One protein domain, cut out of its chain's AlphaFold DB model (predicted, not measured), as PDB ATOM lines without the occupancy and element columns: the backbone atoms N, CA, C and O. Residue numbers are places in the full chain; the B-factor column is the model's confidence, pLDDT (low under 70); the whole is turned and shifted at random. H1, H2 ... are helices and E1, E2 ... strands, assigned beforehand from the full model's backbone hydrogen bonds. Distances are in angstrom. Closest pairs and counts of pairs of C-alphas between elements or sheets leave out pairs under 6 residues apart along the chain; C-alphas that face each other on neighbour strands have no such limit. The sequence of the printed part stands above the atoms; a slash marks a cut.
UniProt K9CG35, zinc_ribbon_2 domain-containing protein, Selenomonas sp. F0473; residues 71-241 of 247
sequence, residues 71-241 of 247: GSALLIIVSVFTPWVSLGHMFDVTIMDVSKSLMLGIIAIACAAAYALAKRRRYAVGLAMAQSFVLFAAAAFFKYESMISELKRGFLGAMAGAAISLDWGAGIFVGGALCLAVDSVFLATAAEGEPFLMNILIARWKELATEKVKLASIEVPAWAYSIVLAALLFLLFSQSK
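What this domain is: This is residues 71 to 241 of the 247 residues of the protein "zinc_ribbon_2 domain-containing protein" of Selenomonas sp. F0473 (UniProt K9CG35). Four long helices, H3, H4, H6 and H8, stand side by side as an up-and-down bundle, each running against the one before it in the chain, with H1 packed on H3 and H6. H7 crosses one end of the bundle, beside the hairpin E4 and E5; at the other end lie a small sheet and, past the last residues of H4, the short H5. The printed part has 171 residues, mostly helix, in the order H1 E1 E2 H2 H3 H4 H5 E3 H6 H7 E4 E5 H8. The sheets run E2 E1 E3 and E4 E5, both antiparallel. The whole is compact, with a radius of gyration of the C-alphas of 17.7 A, yet elongated, spanning 59 by 36 by 25 A.

How they stand to each other: Begin at H1, residues 71 to 79: it touches residues 169 to 180 of H6, residues 168 to 192, closest at the C-alphas of Ser 72 and Gly 176, 4.8 A. Next comes the hairpin of E1, residues 83 to 87, and E2, residues 91 to 94, with N 93 and O 85 at 2.9 A. On the other side of E1 find E3, residues 164 to 166, with N 86 and O 165 at 3.0 A. H2, residues 95 to 98, only grazes this sheet. H3, residues 100 to 118, and H4, residues 123 to 151, form a helical hairpin, closest at the C-alphas of Ala 113 and Gly 126, 4.6 A. H4 touches H6 at a shallow tilt of 23 degrees, opposite ways, closest at the C-alphas of Ala 130 and Ala 181, 5.0 A. H5, residues 155 to 161, makes a helical hairpin with H4. H7, residues 198 to 210, is about perpendicular to H4, at 89 degrees. In the hairpin of E4, residues 212 to 215, and E5, residues 218 to 221, N 213 and O 220 are 2.8 A apart. H8, residues 222 to 238, touches H4, closest at the C-alphas of Ser 132 and Ala 230, 4.5 A. Each O i to N i+4 pair is within hydrogen-bond range in H1, H3, H4, H7 and H8; H6 has 20 of 21, H5 2 of 3, and H2 is too short for one.

Where its parts are: Find C-alpha 71 at (-61.226, -37.407, 1.029), where H1 begins. H3 is 26.9 A long, H4 42.1 A, H6 36.2 A, H7 18.4 A and H8 24.2 A, ending at C-alpha 238, (-33.070, -38.515, -0.726).

The domain as a whole: The C-alphas farthest apart, of Phe 155 and Gly 193, are 60.3 A apart. The printed part has no cut, and its links are tight. The pLDDT is under 70 at residues 88 to 90, 155 to 163 and 240 to 241.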
ATOM      1  N   GLY A  71     -61.377 -38.592   1.871       94.44
ATOM      2  CA  GLY A  71     -61.226 -37.407   1.029       94.44
ATOM      3  C   GLY A  71     -59.834 -36.784   1.160       94.44
ATOM      4  O   GLY A  71     -59.172 -36.531   0.154       94.44
ATOM      5  N   SER A  72     -59.344 -36.612   2.388       95.06
ATOM      6  CA  SER A  72     -57.996 -36.089   2.637       95.06
ATOM      7  C   SER A  72     -56.897 -37.048   2.168       95.06
ATOM      8  O   SER A  72     -55.945 -36.617   1.514       95.06
ATOM      9  N   ALA A  73     -57.049 -38.359   2.387       97.19
ATOM     10  CA  ALA A  73     -56.125 -39.348   1.833       97.19
ATOM     11  C   ALA A  73     -56.120 -39.370   0.295       97.19
ATOM     12  O   ALA A  73     -55.056 -39.510  -0.305       97.19
ATOM     13  N   LEU A  74     -57.275 -39.187  -0.353       96.88
ATOM     14  CA  LEU A  74     -57.364 -39.107  -1.811       96.88
ATOM     15  C   LEU A  74     -56.587 -37.903  -2.355       96.88
ATOM     16  O   LEU A  74     -55.865 -38.064  -3.334       96.88
ATOM     17  N   LEU A  75     -56.666 -36.735  -1.707       96.56
ATOM     18  CA  LEU A  75     -55.865 -35.564  -2.091       96.56
ATOM     19  C   LEU A  75     -54.365 -35.867  -2.034       96.56
ATOM     20  O   LEU A  75     -53.641 -35.573  -2.986       96.56
ATOM     21  N   ILE A  76     -53.907 -36.520  -0.962       97.12
ATOM     22  CA  ILE A  76     -52.507 -36.943  -0.828       97.12
ATOM     23  C   ILE A  76     -52.134 -37.909  -1.959       97.12
ATOM     24  O   ILE A  76     -51.104 -37.730  -2.600       97.12
ATOM     25  N   ILE A  77     -52.966 -38.906  -2.257       97.00
ATOM     26  CA  ILE A  77     -52.683 -39.889  -3.313       97.00
ATOM     27  C   ILE A  77     -52.634 -39.226  -4.693       97.00
ATOM     28  O   ILE A  77     -51.691 -39.458  -5.445       97.00
ATOM     29  N   VAL A  78     -53.607 -38.374  -5.022       95.88
ATOM     30  CA  VAL A  78     -53.646 -37.643  -6.299       95.88
ATOM     31  C   VAL A  78     -52.415 -36.752  -6.441       95.88
ATOM     32  O   VAL A  78     -51.817 -36.714  -7.514       95.88
ATOM     33  N   SER A  79     -51.976 -36.115  -5.354       94.88
ATOM     34  CA  SER A  79     -50.807 -35.232  -5.380       94.88
ATOM     35  C   SER A  79     -49.491 -35.924  -5.753       94.88
ATOM     36  O   SER A  79     -48.529 -35.266  -6.134       94.88
ATOM     37  N   VAL A  80     -49.422 -37.255  -5.651       93.94
ATOM     38  CA  VAL A  80     -48.235 -38.032  -6.038       93.94
ATOM     39  C   VAL A  80     -48.074 -38.099  -7.559       93.94
ATOM     40  O   VAL A  80     -46.955 -38.243  -8.056       93.94
ATOM     41  N   PHE A  81     -49.185 -37.977  -8.285       92.69
ATOM     42  CA  PHE A  81     -49.242 -38.021  -9.745       92.69
ATOM     43  C   PHE A  81     -49.293 -36.635 -10.382       92.69
ATOM     44  O   PHE A  81     -49.185 -36.525 -11.600       92.69
ATOM     45  N   THR A  82     -49.473 -35.582  -9.588       91.44
ATOM     46  CA  THR A  82     -49.454 -34.213 -10.091       91.44
ATOM     47  C   THR A  82     -48.037 -33.634 -10.050       91.44
ATOM     48  O   THR A  82     -47.212 -34.055  -9.231       91.44
ATOM     49  N   PRO A  83     -47.729 -32.670 -10.935       88.94
ATOM     50  CA  PRO A  83     -46.467 -31.942 -10.905       88.94
ATOM     51  C   PRO A  83     -46.220 -31.285  -9.548       88.94
ATOM     52  O   PRO A  83     -47.086 -30.590  -9.017       88.94
ATOM     53  N   TRP A  84     -45.037 -31.508  -8.978       87.88
ATOM     54  CA  TRP A  84     -44.590 -30.835  -7.753       87.88
ATOM     55  C   TRP A  84     -43.659 -29.673  -8.044       87.88
ATOM     56  O   TRP A  84     -43.701 -28.651  -7.361       87.88
ATOM     57  N   VAL A  85     -42.797 -29.858  -9.037       83.31
ATOM     58  CA  VAL A  85     -41.812 -28.877  -9.473       83.31
ATOM     59  C   VAL A  85     -41.908 -28.787 -10.984       83.31
ATOM     60  O   VAL A  85     -41.848 -29.817 -11.656       83.31
ATOM     61  N   SER A  86     -42.012 -27.569 -11.502       80.88
ATOM     62  CA  SER A  86     -41.926 -27.310 -12.936       80.88
ATOM     63  C   SER A  86     -40.594 -26.635 -13.248       80.88
ATOM     64  O   SER A  86     -40.224 -25.638 -12.624       80.88
ATOM     65  N   LEU A  87     -39.839 -27.196 -14.196       73.25
ATOM     66  CA  LEU A  87     -38.616 -26.599 -14.730       73.25
ATOM     67  C   LEU A  87     -38.962 -25.848 -16.017       73.25
ATOM     68  O   LEU A  87     -39.074 -26.435 -17.097       73.25
ATOM     69  N   GLY A  88     -39.137 -24.532 -15.893       67.25
ATOM     70  CA  GLY A  88     -39.352 -23.625 -17.019       67.25
ATOM     71  C   GLY A  88     -40.611 -23.914 -17.832       67.25
ATOM     72  O   GLY A  88     -40.600 -23.668 -19.035       67.25
ATOM     73  N   HIS A  89     -41.662 -24.459 -17.205       65.50
ATOM     74  CA  HIS A  89     -42.922 -24.865 -17.848       65.50
ATOM     75  C   HIS A  89     -42.788 -25.916 -18.967       65.50
ATOM     76  O   HIS A  89     -43.753 -26.171 -19.685       65.50
ATOM     77  N   MET A  90     -41.608 -26.523 -19.143       65.44
ATOM     78  CA  MET A  90     -41.372 -27.548 -20.169       65.44
ATOM     79  C   MET A  90     -41.215 -28.951 -19.584       65.44
ATOM     80  O   MET A  90     -41.494 -29.928 -20.276       65.44
ATOM     81  N   PHE A  91     -40.766 -29.061 -18.331       71.56
ATOM     82  CA  PHE A  91     -40.561 -30.343 -17.666       71.56
ATOM     83  C   PHE A  91     -41.179 -30.324 -16.277       71.56
ATOM     84  O   PHE A  91     -40.688 -29.643 -15.376       71.56
ATOM     85  N   ASP A  92     -42.223 -31.123 -16.112       83.00
ATOM     86  CA  ASP A  92     -42.900 -31.307 -14.841       83.00
ATOM     87  C   ASP A  92     -42.365 -32.559 -14.152       83.00
ATOM     88  O   ASP A  92     -42.286 -33.636 -14.745       83.00
ATOM     89  N   VAL A  93     -41.975 -32.410 -12.889       83.12
ATOM     90  CA  VAL A  93     -41.458 -33.505 -12.069       83.12
ATOM     91  C   VAL A  93     -42.514 -33.891 -11.044       83.12
ATOM     92  O   VAL A  93     -42.891 -33.088 -10.184       83.12
ATOM     93  N   THR A  94     -42.975 -35.138 -11.113       88.75
ATOM     94  CA  THR A  94     -43.899 -35.723 -10.130       88.75
ATOM     95  C   THR A  94     -43.142 -36.536  -9.075       88.75
ATOM     96  O   THR A  94     -41.993 -36.941  -9.276       88.75
ATOM     97  N   ILE A  95     -43.780 -36.857  -7.943       85.75
ATOM     98  CA  ILE A  95     -43.188 -37.765  -6.939       85.75
ATOM     99  C   ILE A  95     -42.893 -39.150  -7.540       85.75
ATOM    100  O   ILE A  95     -41.905 -39.792  -7.165       85.75
ATOM    101  N   MET A  96     -43.739 -39.619  -8.461       88.25
ATOM    102  CA  MET A  96     -43.548 -40.896  -9.150       88.25
ATOM    103  C   MET A  96     -42.219 -40.933  -9.921       88.25
ATOM    104  O   MET A  96     -41.522 -41.954  -9.883       88.25
ATOM    105  N   ASP A  97     -41.849 -39.819 -10.558       84.75
ATOM    106  CA  ASP A  97     -40.591 -39.680 -11.301       84.75
ATOM    107  C   ASP A  97     -39.380 -39.607 -10.364       84.75
ATOM    108  O   ASP A  97     -38.308 -40.133 -10.676       84.75
ATOM    109  N   VAL A  98     -39.566 -39.023  -9.175       83.06
ATOM    110  CA  VAL A  98     -38.542 -38.965  -8.125       83.06
ATOM    111  C   VAL A  98     -38.226 -40.377  -7.627       83.06
ATOM    112  O   VAL A  98     -37.104 -40.870  -7.792       83.06
ATOM    113  N   SER A  99     -39.197 -41.065  -7.017       88.69
ATOM    114  CA  SER A  99     -39.007 -42.469  -6.650       88.69
ATOM    115  C   SER A  99     -40.311 -43.243  -6.465       88.69
ATOM    116  O   SER A  99     -41.192 -42.882  -5.684       88.69
ATOM    117  N   LYS A 100     -40.369 -44.415  -7.107       90.62
ATOM    118  CA  LYS A 100     -41.485 -45.363  -6.971       90.62
ATOM    119  C   LYS A 100     -41.679 -45.833  -5.526       90.62
ATOM    120  O   LYS A 100     -42.810 -46.023  -5.097       90.62
ATOM    121  N   SER A 101     -40.594 -45.991  -4.764       90.75
ATOM    122  CA  SER A 101     -40.665 -46.393  -3.354       90.75
ATOM    123  C   SER A 101     -41.292 -45.310  -2.473       90.75
ATOM    124  O   SER A 101     -42.094 -45.640  -1.606       90.75
ATOM    125  N   LEU A 102     -40.976 -44.029  -2.708       92.94
ATOM    126  CA  LEU A 102     -41.617 -42.914  -2.003       92.94
ATOM    127  C   LEU A 102     -43.100 -42.821  -2.356       92.94
ATOM    128  O   LEU A 102     -43.916 -42.714  -1.448       92.94
ATOM    129  N   MET A 103     -43.447 -42.928  -3.645       94.44
ATOM    130  CA  MET A 103     -44.841 -42.996  -4.102       94.44
ATOM    131  C   MET A 103     -45.610 -44.085  -3.343       94.44
ATOM    132  O   MET A 103     -46.638 -43.803  -2.731       94.44
ATOM    133  N   LEU A 104     -45.099 -45.321  -3.339       95.12
ATOM    134  CA  LEU A 104     -45.747 -46.437  -2.644       95.12
ATOM    135  C   LEU A 104     -45.837 -46.200  -1.133       95.12
ATOM    136  O   LEU A 104     -46.869 -46.498  -0.539       95.12
ATOM    137  N   GLY A 105     -44.791 -45.638  -0.521       95.75
ATOM    138  CA  GLY A 105     -44.782 -45.284   0.897       95.75
ATOM    139  C   GLY A 105     -45.869 -44.268   1.249       95.75
ATOM    140  O   GLY A 105     -46.643 -44.501   2.173       95.75
ATOM    141  N   ILE A 106     -45.979 -43.184   0.476       96.56
ATOM    142  CA  ILE A 106     -46.994 -42.145   0.680       96.56
ATOM    143  C   ILE A 106     -48.402 -42.725   0.536       96.56
ATOM    144  O   ILE A 106     -49.228 -42.543   1.427       96.56
ATOM    145  N   ILE A 107     -48.666 -43.474  -0.539       97.19
ATOM    146  CA  ILE A 107     -49.983 -44.078  -0.782       97.19
ATOM    147  C   ILE A 107     -50.340 -45.060   0.341       97.19
ATOM    148  O   ILE A 107     -51.447 -45.013   0.876       97.19
ATOM    149  N   ALA A 108     -49.405 -45.927   0.741       97.19
ATOM    150  CA  ALA A 108     -49.641 -46.907   1.795       97.19
ATOM    151  C   ALA A 108     -49.943 -46.239   3.145       97.19
ATOM    152  O   ALA A 108     -50.889 -46.642   3.823       97.19
ATOM    153  N   ILE A 109     -49.184 -45.204   3.520       97.25
ATOM    154  CA  ILE A 109     -49.399 -44.466   4.770       97.25
ATOM    155  C   ILE A 109     -50.723 -43.690   4.719       97.25
ATOM    156  O   ILE A 109     -51.466 -43.727   5.695       97.25
ATOM    157  N   ALA A 110     -51.068 -43.053   3.593       97.38
ATOM    158  CA  ALA A 110     -52.327 -42.318   3.438       97.38
ATOM    159  C   ALA A 110     -53.543 -43.250   3.569       97.38
ATOM    160  O   ALA A 110     -54.456 -42.982   4.352       97.38
ATOM    161  N   CYS A 111     -53.517 -44.398   2.886       96.75
ATOM    162  CA  CYS A 111     -54.544 -45.432   3.014       96.75
ATOM    163  C   CYS A 111     -54.629 -45.989   4.443       96.75
ATOM    164  O   CYS A 111     -55.724 -46.150   4.985       96.75
ATOM    165  N   ALA A 112     -53.484 -46.273   5.075       96.25
ATOM    166  CA  ALA A 112     -53.435 -46.778   6.445       96.25
ATOM    167  C   ALA A 112     -53.991 -45.764   7.455       96.25
ATOM    168  O   ALA A 112     -54.725 -46.157   8.364       96.25
ATOM    169  N   ALA A 113     -53.693 -44.477   7.276       95.75
ATOM    170  CA  ALA A 113     -54.201 -43.394   8.109       95.75
ATOM    171  C   ALA A 113     -55.720 -43.248   7.964       95.75
ATOM    172  O   ALA A 113     -56.430 -43.280   8.971       95.75
ATOM    173  N   ALA A 114     -56.233 -43.197   6.729       95.50
ATOM    174  CA  ALA A 114     -57.672 -43.128   6.477       95.50
ATOM    175  C   ALA A 114     -58.414 -44.324   7.087       95.50
ATOM    176  O   ALA A 114     -59.418 -44.161   7.779       95.50
ATOM    177  N   TYR A 115     -57.870 -45.531   6.917       94.06
ATOM    178  CA  TYR A 115     -58.419 -46.743   7.517       94.06
ATOM    179  C   TYR A 115     -58.386 -46.721   9.055       94.06
ATOM    180  O   TYR A 115     -59.348 -47.143   9.714       94.06
ATOM    181  N   ALA A 116     -57.291 -46.233   9.648       93.19
ATOM    182  CA  ALA A 116     -57.140 -46.121  11.095       93.19
ATOM    183  C   ALA A 116     -58.166 -45.154  11.700       93.19
ATOM    184  O   ALA A 116     -58.742 -45.471  12.745       93.19
ATOM    185  N   LEU A 117     -58.425 -44.031  11.025       92.44
ATOM    186  CA  LEU A 117     -59.404 -43.023  11.426       92.44
ATOM    187  C   LEU A 117     -60.842 -43.506  11.215       92.44
ATOM    188  O   LEU A 117     -61.604 -43.590  12.176       92.44
ATOM    189  N   ALA A 118     -61.198 -43.891   9.988       90.00
ATOM    190  CA  ALA A 118     -62.579 -44.197   9.619       90.00
ATOM    191  C   ALA A 118     -63.104 -45.492  10.251       90.00
ATOM    192  O   ALA A 118     -64.243 -45.539  10.716       90.00
ATOM    193  N   LYS A 119     -62.292 -46.562  10.266       88.75
ATOM    194  CA  LYS A 119     -62.758 -47.899  10.670       88.75
ATOM    195  C   LYS A 119     -62.307 -48.302  12.065       88.75
ATOM    196  O   LYS A 119     -63.086 -48.892  12.809       88.75
ATOM    197  N   ARG A 120     -61.048 -48.028  12.424       87.56
ATOM    198  CA  ARG A 120     -60.492 -48.454  13.722       87.56
ATOM    199  C   ARG A 120     -60.625 -47.416  14.832       87.56
ATOM    200  O   ARG A 120     -60.356 -47.778  15.975       87.56
ATOM    201  N   ARG A 121     -61.009 -46.171  14.514       89.31
ATOM    202  CA  ARG A 121     -61.094 -45.041  15.459       89.31
ATOM    203  C   ARG A 121     -59.815 -44.853  16.288       89.31
ATOM    204  O   ARG A 121     -59.856 -44.485  17.455       89.31
ATOM    205  N   ARG A 122     -58.656 -45.149  15.689       92.06
ATOM    206  CA  ARG A 122     -57.337 -44.986  16.321       92.06
ATOM    207  C   ARG A 122     -56.795 -43.602  15.993       92.06
ATOM    208  O   ARG A 122     -55.914 -43.465  15.144       92.06
ATOM    209  N   TYR A 123     -57.353 -42.589  16.645       93.00
ATOM    210  CA  TYR A 123     -57.100 -41.188  16.311       93.00
ATOM    211  C   TYR A 123     -55.633 -40.781  16.492       93.00
ATOM    212  O   TYR A 123     -55.085 -40.146  15.598       93.00
ATOM    213  N   ALA A 124     -54.949 -41.245  17.547       94.19
ATOM    214  CA  ALA A 124     -53.520 -40.972  17.748       94.19
ATOM    215  C   ALA A 124     -52.628 -41.547  16.633       94.19
ATOM    216  O   ALA A 124     -51.679 -40.904  16.191       94.19
ATOM    217  N   VAL A 125     -52.958 -42.739  16.120       93.94
ATOM    218  CA  VAL A 125     -52.223 -43.353  14.998       93.94
ATOM    219  C   VAL A 125     -52.447 -42.567  13.711       93.94
ATOM    220  O   VAL A 125     -51.492 -42.298  12.986       93.94
ATOM    221  N   GLY A 126     -53.700 -42.191  13.441       93.81
ATOM    222  CA  GLY A 126     -54.045 -41.368  12.283       93.81
ATOM    223  C   GLY A 126     -53.367 -39.999  12.328       93.81
ATOM    224  O   GLY A 126     -52.771 -39.594  11.331       93.81
ATOM    225  N   LEU A 127     -53.367 -39.340  13.492       95.44
ATOM    226  CA  LEU A 127     -52.684 -38.064  13.703       95.44
ATOM    227  C   LEU A 127     -51.177 -38.189  13.463       95.44
ATOM    228  O   LEU A 127     -50.611 -37.377  12.738       95.44
ATOM    229  N   ALA A 128     -50.531 -39.220  14.015       95.62
ATOM    230  CA  ALA A 128     -49.098 -39.429  13.830       95.62
ATOM    231  C   ALA A 128     -48.723 -39.642  12.353       95.62
ATOM    232  O   ALA A 128     -47.741 -39.078  11.873       95.62
ATOM    233  N   MET A 129     -49.520 -40.419  11.611       96.06
ATOM    234  CA  MET A 129     -49.316 -40.608  10.171       96.06
ATOM    235  C   MET A 129     -49.520 -39.301   9.394       96.06
ATOM    236  O   MET A 129     -48.690 -38.961   8.555       96.06
ATOM    237  N   ALA A 130     -50.565 -38.531   9.702       95.69
ATOM    238  CA  ALA A 130     -50.819 -37.247   9.050       95.69
ATOM    239  C   ALA A 130     -49.706 -36.220   9.325       95.69
ATOM    240  O   ALA A 130     -49.189 -35.589   8.405       95.69
ATOM    241  N   GLN A 131     -49.266 -36.108  10.582       95.75
ATOM    242  CA  GLN A 131     -48.145 -35.250  10.969       95.75
ATOM    243  C   GLN A 131     -46.850 -35.639  10.254       95.75
ATOM    244  O   GLN A 131     -46.070 -34.756   9.904       95.75
ATOM    245  N   SER A 132     -46.632 -36.932   9.994       96.88
ATOM    246  CA  SER A 132     -45.431 -37.374   9.286       96.88
ATOM    247  C   SER A 132     -45.354 -36.810   7.866       96.88
ATOM    248  O   SER A 132     -44.271 -36.438   7.418       96.88
ATOM    249  N   PHE A 133     -46.497 -36.647   7.186       97.75
ATOM    250  CA  PHE A 133     -46.556 -36.005   5.873       97.75
ATOM    251  C   PHE A 133     -46.257 -34.511   5.944       97.75
ATOM    252  O   PHE A 133     -45.534 -34.002   5.092       97.75
ATOM    253  N   VAL A 134     -46.757 -33.817   6.970       96.62
ATOM    254  CA  VAL A 134     -46.467 -32.390   7.179       96.62
ATOM    255  C   VAL A 134     -44.974 -32.176   7.449       96.62
ATOM    256  O   VAL A 134     -44.350 -31.318   6.826       96.62
ATOM    257  N   LEU A 135     -44.377 -32.993   8.322       96.62
ATOM    258  CA  LEU A 135     -42.940 -32.953   8.610       96.62
ATOM    259  C   LEU A 135     -42.104 -33.288   7.371       96.62
ATOM    260  O   LEU A 135     -41.113 -32.614   7.092       96.62
ATOM    261  N   PHE A 136     -42.516 -34.302   6.609       96.06
ATOM    262  CA  PHE A 136     -41.875 -34.661   5.349       96.06
ATOM    263  C   PHE A 136     -41.934 -33.513   4.331       96.06
ATOM    264  O   PHE A 136     -40.902 -33.175   3.759       96.06
ATOM    265  N   ALA A 137     -43.099 -32.883   4.138       93.94
ATOM    266  CA  ALA A 137     -43.255 -31.750   3.226       93.94
ATOM    267  C   ALA A 137     -42.339 -30.584   3.614       93.94
ATOM    268  O   ALA A 137     -41.650 -30.035   2.757       93.94
ATOM    269  N   ALA A 138     -42.277 -30.250   4.907       94.19
ATOM    270  CA  ALA A 138     -41.390 -29.207   5.410       94.19
ATOM    271  C   ALA A 138     -39.912 -29.540   5.140       94.19
ATOM    272  O   ALA A 138     -39.175 -28.711   4.609       94.19
ATOM    273  N   ALA A 139     -39.477 -30.767   5.442       92.81
ATOM    274  CA  ALA A 139     -38.104 -31.204   5.191       92.81
ATOM    275  C   ALA A 139     -37.754 -31.211   3.691       92.81
ATOM    276  O   ALA A 139     -36.671 -30.769   3.302       92.81
ATOM    277  N   ALA A 140     -38.671 -31.678   2.840       89.06
ATOM    278  CA  ALA A 140     -38.511 -31.662   1.390       89.06
ATOM    279  C   ALA A 140     -38.410 -30.227   0.849       89.06
ATOM    280  O   ALA A 140     -37.548 -29.959   0.013       89.06
ATOM    281  N   PHE A 141     -39.219 -29.303   1.374       88.31
ATOM    282  CA  PHE A 141     -39.177 -27.885   1.022       88.31
ATOM    283  C   PHE A 141     -37.837 -27.234   1.390       88.31
ATOM    284  O   PHE A 141     -37.214 -26.599   0.544       88.31
ATOM    285  N   PHE A 142     -37.328 -27.453   2.608       88.50
ATOM    286  CA  PHE A 142     -36.008 -26.938   2.994       88.50
ATOM    287  C   PHE A 142     -34.885 -27.502   2.121       88.50
ATOM    288  O   PHE A 142     -33.987 -26.762   1.715       88.50
ATOM    289  N   LYS A 143     -34.942 -28.799   1.787       85.56
ATOM    290  CA  LYS A 143     -33.972 -29.404   0.867       85.56
ATOM    291  C   LYS A 143     -34.062 -28.754  -0.517       85.56
ATOM    292  O   LYS A 143     -33.033 -28.415  -1.093       85.56
ATOM    293  N   TYR A 144     -35.268 -28.534  -1.026       80.44
ATOM    294  CA  TYR A 144     -35.504 -27.866  -2.304       80.44
ATOM    295  C   TYR A 144     -34.945 -26.432  -2.340       80.44
ATOM    296  O   TYR A 144     -34.174 -26.106  -3.240       80.44
ATOM    297  N   GLU A 145     -35.237 -25.616  -1.324       82.31
ATOM    298  CA  GLU A 145     -34.692 -24.257  -1.188       82.31
ATOM    299  C   GLU A 145     -33.160 -24.255  -1.130       82.31
ATOM    300  O   GLU A 145     -32.506 -23.478  -1.830       82.31
ATOM    301  N   SER A 146     -32.564 -25.173  -0.357       82.56
ATOM    302  CA  SER A 146     -31.103 -25.292  -0.284       82.56
ATOM    303  C   SER A 146     -30.486 -25.591  -1.656       82.56
ATOM    304  O   SER A 146     -29.546 -24.906  -2.059       82.56
ATOM    305  N   MET A 147     -31.087 -26.500  -2.434       75.12
ATOM    306  CA  MET A 147     -30.622 -26.845  -3.782       75.12
ATOM    307  C   MET A 147     -30.748 -25.672  -4.763       75.12
ATOM    308  O   MET A 147     -29.821 -25.402  -5.528       75.12
ATOM    309  N   ILE A 148     -31.855 -24.926  -4.729       76.19
ATOM    310  CA  ILE A 148     -32.015 -23.726  -5.565       76.19
ATOM    311  C   ILE A 148     -30.986 -22.661  -5.197       76.19
ATOM    312  O   ILE A 148     -30.435 -22.003  -6.082       76.19
ATOM    313  N   SER A 149     -30.715 -22.482  -3.904       78.56
ATOM    314  CA  SER A 149     -29.732 -21.504  -3.444       78.56
ATOM    315  C   SER A 149     -28.319 -21.828  -3.943       78.56
ATOM    316  O   SER A 149     -27.581 -20.915  -4.312       78.56
ATOM    317  N   GLU A 150     -27.960 -23.112  -4.030       79.00
ATOM    318  CA  GLU A 150     -26.686 -23.568  -4.587       79.00
ATOM    319  C   GLU A 150     -26.627 -23.386  -6.105       79.00
ATOM    320  O   GLU A 150     -25.648 -22.840  -6.613       79.00
ATOM    321  N   LEU A 151     -27.697 -23.739  -6.825       71.19
ATOM    322  CA  LEU A 151     -27.803 -23.514  -8.272       71.19
ATOM    323  C   LEU A 151     -27.644 -22.030  -8.625       71.19
ATOM    324  O   LEU A 151     -26.882 -21.682  -9.527       71.19
ATOM    325  N   LYS A 152     -28.287 -21.133  -7.871       70.75
ATOM    326  CA  LYS A 152     -28.212 -19.680  -8.093       70.75
ATOM    327  C   LYS A 152     -26.813 -19.088  -7.892       70.75
ATOM    328  O   LYS A 152     -26.567 -17.985  -8.373       70.75
ATOM    329  N   ARG A 153     -25.886 -19.785  -7.222       75.38
ATOM    330  CA  ARG A 153     -24.494 -19.316  -7.067       75.38
ATOM    331  C   ARG A 153     -23.684 -19.399  -8.370       75.38
ATOM    332  O   ARG A 153     -22.665 -18.722  -8.474       75.38
ATOM    333  N   GLY A 154     -24.114 -20.185  -9.362       73.19
ATOM    334  CA  GLY A 154     -23.484 -20.249 -10.687       73.19
ATOM    335  C   GLY A 154     -24.124 -19.299 -11.709       73.19
ATOM    336  O   GLY A 154     -25.335 -19.105 -11.705       73.19
ATOM    337  N   PHE A 155     -23.338 -18.755 -12.651       54.75
ATOM    338  CA  PHE A 155     -23.823 -17.812 -13.682       54.75
ATOM    339  C   PHE A 155     -24.945 -18.394 -14.570       54.75
ATOM    340  O   PHE A 155     -25.968 -17.750 -14.782       54.75
ATOM    341  N   LEU A 156     -24.802 -19.644 -15.029       60.94
ATOM    342  CA  LEU A 156     -25.853 -20.381 -15.756       60.94
ATOM    343  C   LEU A 156     -27.000 -20.839 -14.837       60.94
ATOM    344  O   LEU A 156     -28.149 -20.941 -15.265       60.94
ATOM    345  N   GLY A 157     -26.702 -21.086 -13.562       62.97
ATOM    346  CA  GLY A 157     -27.676 -21.553 -12.581       62.97
ATOM    347  C   GLY A 157     -28.581 -20.447 -12.026       62.97
ATOM    348  O   GLY A 157     -29.692 -20.742 -11.602       62.97
ATOM    349  N   ALA A 158     -28.186 -19.173 -12.115       63.22
ATOM    350  CA  ALA A 158     -29.058 -18.033 -11.819       63.22
ATOM    351  C   ALA A 158     -30.211 -17.898 -12.835       63.22
ATOM    352  O   ALA A 158     -31.343 -17.621 -12.441       63.22
ATOM    353  N   MET A 159     -29.945 -18.163 -14.121       61.69
ATOM    354  CA  MET A 159     -30.967 -18.213 -15.180       61.69
ATOM    355  C   MET A 159     -31.883 -19.437 -15.022       61.69
ATOM    356  O   MET A 159     -33.101 -19.308 -15.098       61.69
ATOM    357  N   ALA A 160     -31.316 -20.620 -14.752       61.84
ATOM    358  CA  ALA A 160     -32.091 -21.850 -14.572       61.84
ATOM    359  C   ALA A 160     -32.921 -21.840 -13.276       61.84
ATOM    360  O   ALA A 160     -34.094 -22.195 -13.292       61.84
ATOM    361  N   GLY A 161     -32.349 -21.374 -12.162       61.06
ATOM    362  CA  GLY A 161     -32.998 -21.324 -10.849       61.06
ATOM    363  C   GLY A 161     -34.121 -20.291 -10.729       61.06
ATOM    364  O   GLY A 161     -34.889 -20.355  -9.774       61.06
ATOM    365  N   ALA A 162     -34.229 -19.345 -11.668       63.22
ATOM    366  CA  ALA A 162     -35.381 -18.446 -11.786       63.22
ATOM    367  C   ALA A 162     -36.579 -19.107 -12.493       63.22
ATOM    368  O   ALA A 162     -37.704 -18.639 -12.346       63.22
ATOM    369  N   ALA A 163     -36.342 -20.193 -13.237       64.69
ATOM    370  CA  ALA A 163     -37.362 -20.928 -13.980       64.69
ATOM    371  C   ALA A 163     -37.922 -22.142 -13.214       64.69
ATOM    372  O   ALA A 163     -38.868 -22.764 -13.691       64.69
ATOM    373  N   ILE A 164     -37.347 -22.497 -12.058       70.31
ATOM    374  CA  ILE A 164     -37.828 -23.601 -11.216       70.31
ATOM    375  C   ILE A 164     -38.883 -23.057 -10.248       70.31
ATOM    376  O   ILE A 164     -38.567 -22.250  -9.371       70.31
ATOM    377  N   SER A 165     -40.130 -23.496 -10.396       77.31
ATOM    378  CA  SER A 165     -41.241 -23.104  -9.526       77.31
ATOM    379  C   SER A 165     -41.883 -24.314  -8.854       77.31
ATOM    380  O   SER A 165     -41.872 -25.433  -9.376       77.31
ATOM    381  N   LEU A 166     -42.425 -24.080  -7.657       81.56
ATOM    382  CA  LEU A 166     -43.287 -25.044  -6.984       81.56
ATOM    383  C   LEU A 166     -44.647 -25.043  -7.689       81.56
ATOM    384  O   LEU A 166     -45.227 -23.978  -7.903       81.56
ATOM    385  N   ASP A 167     -45.143 -26.225  -8.024       85.50
ATOM    386  CA  ASP A 167     -46.387 -26.392  -8.766       85.50
ATOM    387  C   ASP A 167     -47.543 -26.835  -7.843       85.50
ATOM    388  O   ASP A 167     -47.359 -27.131  -6.654       85.50
ATOM    389  N   TRP A 168     -48.762 -26.881  -8.380       85.81
ATOM    390  CA  TRP A 168     -50.000 -27.163  -7.653       85.81
ATOM    391  C   TRP A 168     -49.964 -28.493  -6.893       85.81
ATOM    392  O   TRP A 168     -50.594 -28.602  -5.842       85.81
ATOM    393  N   GLY A 169     -49.218 -29.500  -7.360       89.50
ATOM    394  CA  GLY A 169     -49.134 -30.800  -6.694       89.50
ATOM    395  C   GLY A 169     -48.544 -30.740  -5.292       89.50
ATOM    396  O   GLY A 169     -49.072 -31.389  -4.388       89.50
ATOM    397  N   ALA A 170     -47.544 -29.888  -5.063       90.38
ATOM    398  CA  ALA A 170     -47.010 -29.671  -3.722       90.38
ATOM    399  C   ALA A 170     -48.059 -29.019  -2.802       90.38
ATOM    400  O   ALA A 170     -48.216 -29.420  -1.647       90.38
ATOM    401  N   GLY A 171     -48.838 -28.067  -3.331       91.25
ATOM    402  CA  GLY A 171     -49.956 -27.449  -2.615       91.25
ATOM    403  C   GLY A 171     -51.057 -28.451  -2.254       91.25
ATOM    404  O   GLY A 171     -51.513 -28.477  -1.111       91.25
ATOM    405  N   ILE A 172     -51.440 -29.324  -3.192       94.38
ATOM    406  CA  ILE A 172     -52.440 -30.381  -2.971       94.38
ATOM    407  C   ILE A 172     -51.953 -31.369  -1.905       94.38
ATOM    408  O   ILE A 172     -52.735 -31.750  -1.034       94.38
ATOM    409  N   PHE A 173     -50.674 -31.757  -1.927       95.81
ATOM    410  CA  PHE A 173     -50.116 -32.659  -0.918       95.81
ATOM    411  C   PHE A 173     -50.169 -32.052   0.481       95.81
ATOM    412  O   PHE A 173     -50.661 -32.689   1.412       95.81
ATOM    413  N   VAL A 174     -49.683 -30.814   0.635       95.19
ATOM    414  CA  VAL A 174     -49.684 -30.116   1.929       95.19
ATOM    415  C   VAL A 174     -51.114 -29.906   2.418       95.19
ATOM    416  O   VAL A 174     -51.404 -30.177   3.581       95.19
ATOM    417  N   GLY A 175     -52.023 -29.499   1.528       95.50
ATOM    418  CA  GLY A 175     -53.447 -29.374   1.832       95.50
ATOM    419  C   GLY A 175     -54.050 -30.694   2.313       95.50
ATOM    420  O   GLY A 175     -54.651 -30.737   3.381       95.50
ATOM    421  N   GLY A 176     -53.819 -31.791   1.587       96.62
ATOM    422  CA  GLY A 176     -54.282 -33.125   1.969       96.62
ATOM    423  C   GLY A 176     -53.722 -33.593   3.316       96.62
ATOM    424  O   GLY A 176     -54.472 -34.099   4.150       96.62
ATOM    425  N   ALA A 177     -52.429 -33.370   3.570       96.94
ATOM    426  CA  ALA A 177     -51.775 -33.711   4.833       96.94
ATOM    427  C   ALA A 177     -52.341 -32.915   6.022       96.94
ATOM    428  O   ALA A 177     -52.601 -33.489   7.083       96.94
ATOM    429  N   LEU A 178     -52.569 -31.610   5.843       96.44
ATOM    430  CA  LEU A 178     -53.187 -30.754   6.856       96.44
ATOM    431  C   LEU A 178     -54.639 -31.151   7.117       96.44
ATOM    432  O   LEU A 178     -55.018 -31.293   8.277       96.44
ATOM    433  N   CYS A 179     -55.429 -31.390   6.066       96.00
ATOM    434  CA  CYS A 179     -56.799 -31.880   6.204       96.00
ATOM    435  C   CYS A 179     -56.833 -33.192   6.988       96.00
ATOM    436  O   CYS A 179     -57.554 -33.279   7.970       96.00
ATOM    437  N   LEU A 180     -55.985 -34.166   6.654       95.81
ATOM    438  CA  LEU A 180     -55.943 -35.449   7.361       95.81
ATOM    439  C   LEU A 180     -55.557 -35.294   8.846       95.81
ATOM    440  O   LEU A 180     -56.071 -36.009   9.710       95.81
ATOM    441  N   ALA A 181     -54.674 -34.342   9.168       95.19
ATOM    442  CA  ALA A 181     -54.330 -34.023  10.551       95.19
ATOM    443  C   ALA A 181     -55.516 -33.382  11.289       95.19
ATOM    444  O   ALA A 181     -55.821 -33.776  12.415       95.19
ATOM    445  N   VAL A 182     -56.226 -32.451  10.650       93.75
ATOM    446  CA  VAL A 182     -57.443 -31.844  11.204       93.75
ATOM    447  C   VAL A 182     -58.534 -32.898  11.399       93.75
ATOM    448  O   VAL A 182     -59.109 -32.957  12.483       93.75
ATOM    449  N   ASP A 183     -58.752 -33.783  10.422       93.44
ATOM    450  CA  ASP A 183     -59.714 -34.887  10.491       93.44
ATOM    451  C   ASP A 183     -59.461 -35.755  11.726       93.44
ATOM    452  O   ASP A 183     -60.393 -36.122  12.436       93.44
ATOM    453  N   SER A 184     -58.193 -36.055  12.026       92.44
ATOM    454  CA  SER A 184     -57.839 -36.886  13.179       92.44
ATOM    455  C   SER A 184     -58.219 -36.258  14.523       92.44
ATOM    456  O   SER A 184     -58.730 -36.959  15.397       92.44
ATOM    457  N   VAL A 185     -58.032 -34.942  14.678       94.19
ATOM    458  CA  VAL A 185     -58.395 -34.209  15.900       94.19
ATOM    459  C   VAL A 185     -59.906 -34.006  15.964       94.19
ATOM    460  O   VAL A 185     -60.510 -34.238  17.006       94.19
ATOM    461  N   PHE A 186     -60.522 -33.627  14.844       91.81
ATOM    462  CA  PHE A 186     -61.952 -33.359  14.745       91.81
ATOM    463  C   PHE A 186     -62.797 -34.609  15.002       91.81
ATOM    464  O   PHE A 186     -63.782 -34.555  15.730       91.81
ATOM    465  N   LEU A 187     -62.407 -35.761  14.448       91.38
ATOM    466  CA  LEU A 187     -63.094 -37.027  14.709       91.38
ATOM    467  C   LEU A 187     -62.911 -37.486  16.159       91.38
ATOM    468  O   LEU A 187     -63.834 -38.071  16.726       91.38
ATOM    469  N   ALA A 188     -61.756 -37.206  16.771       91.56
ATOM    470  CA  ALA A 188     -61.518 -37.516  18.177       91.56
ATOM    471  C   ALA A 188     -62.387 -36.663  19.108       91.56
ATOM    472  O   ALA A 188     -63.013 -37.212  20.009       91.56
ATOM    473  N   THR A 189     -62.471 -35.348  18.879       90.31
ATOM    474  CA  THR A 189     -63.333 -34.462  19.678       90.31
ATOM    475  C   THR A 189     -64.813 -34.760  19.454       90.31
ATOM    476  O   THR A 189     -65.577 -34.848  20.413       90.31
ATOM    477  N   ALA A 190     -65.221 -35.016  18.206       87.31
ATOM    478  CA  ALA A 190     -66.594 -35.398  17.879       87.31
ATOM    479  C   ALA A 190     -67.024 -36.707  18.561       87.31
ATOM    480  O   ALA A 190     -68.190 -36.859  18.914       87.31
ATOM    481  N   ALA A 191     -66.098 -37.655  18.744       86.38
ATOM    482  CA  ALA A 191     -66.381 -38.921  19.414       86.38
ATOM    483  C   ALA A 191     -66.660 -38.763  20.919       86.38
ATOM    484  O   ALA A 191     -67.351 -39.608  21.484       86.38
ATOM    485  N   GLU A 192     -66.153 -37.699  21.545       85.06
ATOM    486  CA  GLU A 192     -66.363 -37.387  22.966       85.06
ATOM    487  C   GLU A 192     -67.537 -36.425  23.202       85.06
ATOM    488  O   GLU A 192     -67.969 -36.254  24.336       85.06
ATOM    489  N   GLY A 193     -68.102 -35.844  22.136       83.50
ATOM    490  CA  GLY A 193     -69.208 -34.887  22.234       83.50
ATOM    491  C   GLY A 193     -68.782 -33.489  22.693       83.50
ATOM    492  O   GLY A 193     -69.638 -32.673  23.031       83.50
ATOM    493  N   GLU A 194     -67.480 -33.204  22.685       83.38
ATOM    494  CA  GLU A 194     -66.917 -31.913  23.077       83.38
ATOM    495  C   GLU A 194     -67.177 -30.828  22.011       83.38
ATOM    496  O   GLU A 194     -67.199 -31.117  20.807       83.38
ATOM    497  N   PRO A 195     -67.350 -29.555  22.410       86.25
ATOM    498  CA  PRO A 195     -67.535 -28.465  21.465       86.25
ATOM    499  C   PRO A 195     -66.249 -28.175  20.675       86.25
ATOM    500  O   PRO A 195     -65.132 -28.248  21.189       86.25
ATOM    501  N   PHE A 196     -66.401 -27.759  19.414       86.69
ATOM    502  CA  PHE A 196     -65.285 -27.434  18.517       86.69
ATOM    503  C   PHE A 196     -64.698 -26.039  18.785       86.69
ATOM    504  O   PHE A 196     -64.713 -25.157  17.928       86.69
ATOM    505  N   LEU A 197     -64.181 -25.827  19.994       90.25
ATOM    506  CA  LEU A 197     -63.443 -24.617  20.352       90.25
ATOM    507  C   LEU A 197     -61.947 -24.814  20.098       90.25
ATOM    508  O   LEU A 197     -61.392 -25.870  20.393       90.25
ATOM    509  N   MET A 198     -61.267 -23.773  19.608       87.19
ATOM    510  CA  MET A 198     -59.852 -23.874  19.228       87.19
ATOM    511  C   MET A 198     -58.949 -24.334  20.385       87.19
ATOM    512  O   MET A 198     -58.076 -25.174  20.190       87.19
ATOM    513  N   ASN A 199     -59.200 -23.866  21.611       92.00
ATOM    514  CA  ASN A 199     -58.434 -24.293  22.789       92.00
ATOM    515  C   ASN A 199     -58.582 -25.799  23.067       92.00
ATOM    516  O   ASN A 199     -57.603 -26.455  23.419       92.00
ATOM    517  N   ILE A 200     -59.784 -26.348  22.862       89.94
ATOM    518  CA  ILE A 200     -60.074 -27.778  23.033       89.94
ATOM    519  C   ILE A 200     -59.387 -28.580  21.930       89.94
ATOM    520  O   ILE A 200     -58.742 -29.582  22.216       89.94
ATOM    521  N   LEU A 201     -59.438 -28.110  20.679       91.12
ATOM    522  CA  LEU A 201     -58.753 -28.757  19.556       91.12
ATOM    523  C   LEU A 201     -57.236 -28.831  19.773       91.12
ATOM    524  O   LEU A 201     -56.634 -29.877  19.542       91.12
ATOM    525  N   ILE A 202     -56.614 -27.751  20.258       92.00
ATOM    526  CA  ILE A 202     -55.172 -27.721  20.554       92.00
ATOM    527  C   ILE A 202     -54.830 -28.658  21.718       92.00
ATOM    528  O   ILE A 202     -53.853 -29.408  21.634       92.00
ATOM    529  N   ALA A 203     -55.625 -28.642  22.793       92.25
ATOM    530  CA  ALA A 203     -55.444 -29.559  23.917       92.25
ATOM    531  C   ALA A 203     -55.556 -31.018  23.452       92.25
ATOM    532  O   ALA A 203     -54.662 -31.822  23.717       92.25
ATOM    533  N   ARG A 204     -56.578 -31.327  22.648       93.12
ATOM    534  CA  ARG A 204     -56.814 -32.668  22.118       93.12
ATOM    535  C   ARG A 204     -55.707 -33.130  21.184       93.12
ATOM    536  O   ARG A 204     -55.248 -34.264  21.275       93.12
ATOM    537  N   TRP A 205     -55.227 -32.248  20.315       93.62
ATOM    538  CA  TRP A 205     -54.071 -32.530  19.473       93.62
ATOM    539  C   TRP A 205     -52.840 -32.902  20.309       93.62
ATOM    540  O   TRP A 205     -52.159 -33.879  20.001       93.62
ATOM    541  N   LYS A 206     -52.577 -32.171  21.400       94.31
ATOM    542  CA  LYS A 206     -51.455 -32.448  22.308       94.31
ATOM    543  C   LYS A 206     -51.617 -33.788  23.030       94.31
ATOM    544  O   LYS A 206     -50.642 -34.530  23.160       94.31
ATOM    545  N   GLU A 207     -52.823 -34.110  23.483       94.31
ATOM    546  CA  GLU A 207     -53.138 -35.401  24.104       94.31
ATOM    547  C   GLU A 207     -52.886 -36.553  23.129       94.31
ATOM    548  O   GLU A 207     -52.091 -37.443  23.422       94.31
ATOM    549  N   LEU A 208     -53.452 -36.481  21.922       92.88
ATOM    550  CA  LEU A 208     -53.265 -37.496  20.884       92.88
ATOM    551  C   LEU A 208     -51.797 -37.629  20.454       92.88
ATOM    552  O   LEU A 208     -51.326 -38.734  20.200       92.88
ATOM    553  N   ALA A 209     -51.056 -36.520  20.390       91.25
ATOM    554  CA  ALA A 209     -49.637 -36.527  20.040       91.25
ATOM    555  C   ALA A 209     -48.753 -37.161  21.131       91.25
ATOM    556  O   ALA A 209     -47.680 -37.686  20.827       91.25
ATOM    557  N   THR A 210     -49.180 -37.120  22.395       93.12
ATOM    558  CA  THR A 210     -48.453 -37.712  23.532       93.12
ATOM    559  C   THR A 210     -48.946 -39.110  23.901       93.12
ATOM    560  O   THR A 210     -48.252 -39.826  24.628       93.12
ATOM    561  N   GLU A 211     -50.086 -39.534  23.354       93.31
ATOM    562  CA  GLU A 211     -50.635 -40.872  23.530       93.31
ATOM    563  C   GLU A 211     -49.640 -41.947  23.065       93.31
ATOM    564  O   GLU A 211     -48.966 -41.828  22.033       93.31
ATOM    565  N   LYS A 212     -49.536 -43.022  23.851       91.00
ATOM    566  CA  LYS A 212     -48.685 -44.164  23.521       91.00
ATOM    567  C   LYS A 212     -49.367 -45.035  22.478       91.00
ATOM    568  O   LYS A 212     -50.391 -45.662  22.735       91.00
ATOM    569  N   VAL A 213     -48.739 -45.142  21.318       88.25
ATOM    570  CA  VAL A 213     -49.177 -46.020  20.241       88.25
ATOM    571  C   VAL A 213     -48.475 -47.369  20.376       88.25
ATOM    572  O   VAL A 213     -47.248 -47.445  20.435       88.25
ATOM    573  N   LYS A 214     -49.260 -48.452  20.391       85.25
ATOM    574  CA  LYS A 214     -48.742 -49.825  20.324       85.25
ATOM    575  C   LYS A 214     -48.430 -50.212  18.881       85.25
ATOM    576  O   LYS A 214     -49.341 -50.411  18.074       85.25
ATOM    577  N   LEU A 215     -47.145 -50.366  18.580       75.44
ATOM    578  CA  LEU A 215     -46.627 -50.907  17.326       75.44
ATOM    579  C   LEU A 215     -46.126 -52.327  17.591       75.44
ATOM    580  O   LEU A 215     -45.026 -52.515  18.102       75.44
ATOM    581  N   ALA A 216     -46.957 -53.322  17.270       77.56
ATOM    582  CA  ALA A 216     -46.728 -54.734  17.588       77.56
ATOM    583  C   ALA A 216     -46.477 -54.979  19.093       77.56
ATOM    584  O   ALA A 216     -47.435 -55.210  19.827       77.56
ATOM    585  N   SER A 217     -45.224 -54.899  19.552       79.06
ATOM    586  CA  SER A 217     -44.803 -55.099  20.947       79.06
ATOM    587  C   SER A 217     -44.185 -53.862  21.613       79.06
ATOM    588  O   SER A 217     -43.893 -53.913  22.804       79.06
ATOM    589  N   ILE A 218     -43.969 -52.765  20.878       85.56
ATOM    590  CA  ILE A 218     -43.294 -51.561  21.384       85.56
ATOM    591  C   ILE A 218     -44.320 -50.439  21.564       85.56
ATOM    592  O   ILE A 218     -45.118 -50.158  20.667       85.56
ATOM    593  N   GLU A 219     -44.294 -49.791  22.728       90.06
ATOM    594  CA  GLU A 219     -45.071 -48.583  23.009       90.06
ATOM    595  C   GLU A 219     -44.215 -47.348  22.739       90.06
ATOM    596  O   GLU A 219     -43.199 -47.128  23.397       90.06
ATOM    597  N   VAL A 220     -44.634 -46.533  21.774       92.44
ATOM    598  CA  VAL A 220     -43.931 -45.306  21.383       92.44
ATOM    599  C   VAL A 220     -44.932 -44.153  21.405       92.44
ATOM    600  O   VAL A 220     -46.061 -44.339  20.947       92.44
ATOM    601  N   PRO A 221     -44.581 -42.966  21.932       92.88
ATOM    602  CA  PRO A 221     -45.477 -41.819  21.847       92.88
ATOM    603  C   PRO A 221     -45.716 -41.427  20.381       92.88
ATOM    604  O   PRO A 221     -44.802 -41.489  19.554       92.88
ATOM    605  N   ALA A 222     -46.943 -41.015  20.061       93.31
ATOM    606  CA  ALA A 222     -47.379 -40.727  18.694       93.31
ATOM    607  C   ALA A 222     -46.477 -39.710  17.965       93.31
ATOM    608  O   ALA A 222     -46.132 -39.918  16.799       93.31
ATOM    609  N   TRP A 223     -46.007 -38.661  18.652       94.12
ATOM    610  CA  TRP A 223     -45.082 -37.676  18.076       94.12
ATOM    611  C   TRP A 223     -43.747 -38.294  17.630       94.12
ATOM    612  O   TRP A 223     -43.229 -37.943  16.571       94.12
ATOM    613  N   ALA A 224     -43.196 -39.244  18.392       94.31
ATOM    614  CA  ALA A 224     -41.938 -39.895  18.034       94.31
ATOM    615  C   ALA A 224     -42.136 -40.829  16.835       94.31
ATOM    616  O   ALA A 224     -41.296 -40.870  15.936       94.31
ATOM    617  N   TYR A 225     -43.280 -41.517  16.770       94.06
ATOM    618  CA  TYR A 225     -43.652 -42.315  15.602       94.06
ATOM    619  C   TYR A 225     -43.773 -41.458  14.330       94.06
ATOM    620  O   TYR A 225     -43.245 -41.839  13.285       94.06
ATOM    621  N   SER A 226     -44.383 -40.273  14.432       95.38
ATOM    622  CA  SER A 226     -44.476 -39.303  13.331       95.38
ATOM    623  C   SER A 226     -43.099 -38.884  12.800       95.38
ATOM    624  O   SER A 226     -42.869 -38.925  11.589       95.38
ATOM    625  N   ILE A 227     -42.150 -38.565  13.691       96.25
ATOM    626  CA  ILE A 227     -40.777 -38.190  13.312       96.25
ATOM    627  C   ILE A 227     -40.072 -39.330  12.578       96.25
ATOM    628  O   ILE A 227     -39.460 -39.101  11.537       96.25
ATOM    629  N   VAL A 228     -40.162 -40.560  13.093       95.62
ATOM    630  CA  VAL A 228     -39.530 -41.728  12.459       95.62
ATOM    631  C   VAL A 228     -40.103 -41.956  11.062       95.62
ATOM    632  O   VAL A 228     -39.349 -42.162  10.112       95.62
ATOM    633  N   LEU A 229     -41.425 -41.874  10.910       95.62
ATOM    634  CA  LEU A 229     -42.081 -42.078   9.623       95.62
ATOM    635  C   LEU A 229     -41.725 -40.968   8.619       95.62
ATOM    636  O   LEU A 229     -41.414 -41.263   7.465       95.62
ATOM    637  N   ALA A 230     -41.676 -39.712   9.070       97.00
ATOM    638  CA  ALA A 230     -41.234 -38.579   8.260       97.00
ATOM    639  C   ALA A 230     -39.771 -38.728   7.818       97.00
ATOM    640  O   ALA A 230     -39.448 -38.495   6.653       97.00
ATOM    641  N   ALA A 231     -38.892 -39.171   8.721       95.62
ATOM    642  CA  ALA A 231     -37.492 -39.436   8.412       95.62
ATOM    643  C   ALA A 231     -37.349 -40.552   7.367       95.62
ATOM    644  O   ALA A 231     -36.579 -40.404   6.422       95.62
ATOM    645  N   LEU A 232     -38.126 -41.636   7.475       95.12
ATOM    646  CA  LEU A 232     -38.142 -42.705   6.472       95.12
ATOM    647  C   LEU A 232     -38.591 -42.193   5.098       95.12
ATOM    648  O   LEU A 232     -37.928 -42.476   4.099       95.12
ATOM    649  N   LEU A 233     -39.665 -41.400   5.035       95.31
ATOM    650  CA  LEU A 233     -40.106 -40.764   3.789       95.31
ATOM    651  C   LEU A 233     -39.021 -39.849   3.208       95.31
ATOM    652  O   LEU A 233     -38.725 -39.906   2.016       95.31
ATOM    653  N   PHE A 234     -38.362 -39.056   4.051       93.25
ATOM    654  CA  PHE A 234     -37.282 -38.170   3.625       93.25
ATOM    655  C   PHE A 234     -36.041 -38.928   3.128       93.25
ATOM    656  O   PHE A 234     -35.395 -38.506   2.165       93.25
ATOM    657  N   LEU A 235     -35.713 -40.070   3.736       91.44
ATOM    658  CA  LEU A 235     -34.652 -40.952   3.255       91.44
ATOM    659  C   LEU A 235     -35.003 -41.532   1.883       91.44
ATOM    660  O   LEU A 235     -34.172 -41.483   0.980       91.44
ATOM    661  N   LEU A 236     -36.239 -42.003   1.684       90.56
ATOM    662  CA  LEU A 236     -36.705 -42.479   0.375       90.56
ATOM    663  C   LEU A 236     -36.643 -41.374  -0.688       90.56
ATOM    664  O   LEU A 236     -36.193 -41.619  -1.807       90.56
ATOM    665  N   PHE A 237     -37.013 -40.147  -0.320       88.06
ATOM    666  CA  PHE A 237     -36.869 -38.970  -1.175       88.06
ATOM    667  C   PHE A 237     -35.403 -38.667  -1.506       88.06
ATOM    668  O   PHE A 237     -35.072 -38.368  -2.652       88.06
ATOM    669  N   SER A 238     -34.497 -38.797  -0.538       83.50
ATOM    670  CA  SER A 238     -33.070 -38.515  -0.726       83.50
ATOM    671  C   SER A 238     -32.315 -39.593  -1.506       83.50
ATOM    672  O   SER A 238     -31.316 -39.284  -2.137       83.50
ATOM    673  N   GLN A 239     -32.791 -40.838  -1.515       79.12
ATOM    674  CA  GLN A 239     -32.189 -41.943  -2.282       79.12
ATOM    675  C   GLN A 239     -32.630 -41.972  -3.765       79.12
ATOM    676  O   GLN A 239     -32.186 -42.827  -4.550       79.12
ATOM    677  N   SER A 240     -33.526 -41.057  -4.148       68.88
ATOM    678  CA  SER A 240     -34.108 -40.944  -5.484       68.88
ATOM    679  C   SER A 240     -33.079 -40.664  -6.581       68.88
ATOM    680  O   SER A 240     -31.994 -40.133  -6.341       68.88
ATOM    681  N   LYS A 241     -33.433 -41.018  -7.825       56.97
ATOM    682  CA  LYS A 241     -32.568 -40.814  -9.001       56.97
ATOM    683  C   LYS A 241     -32.226 -39.339  -9.218       56.97
ATOM    684  O   LYS A 241     -31.108 -39.048  -9.623       56.97
TER     685      LYS A 241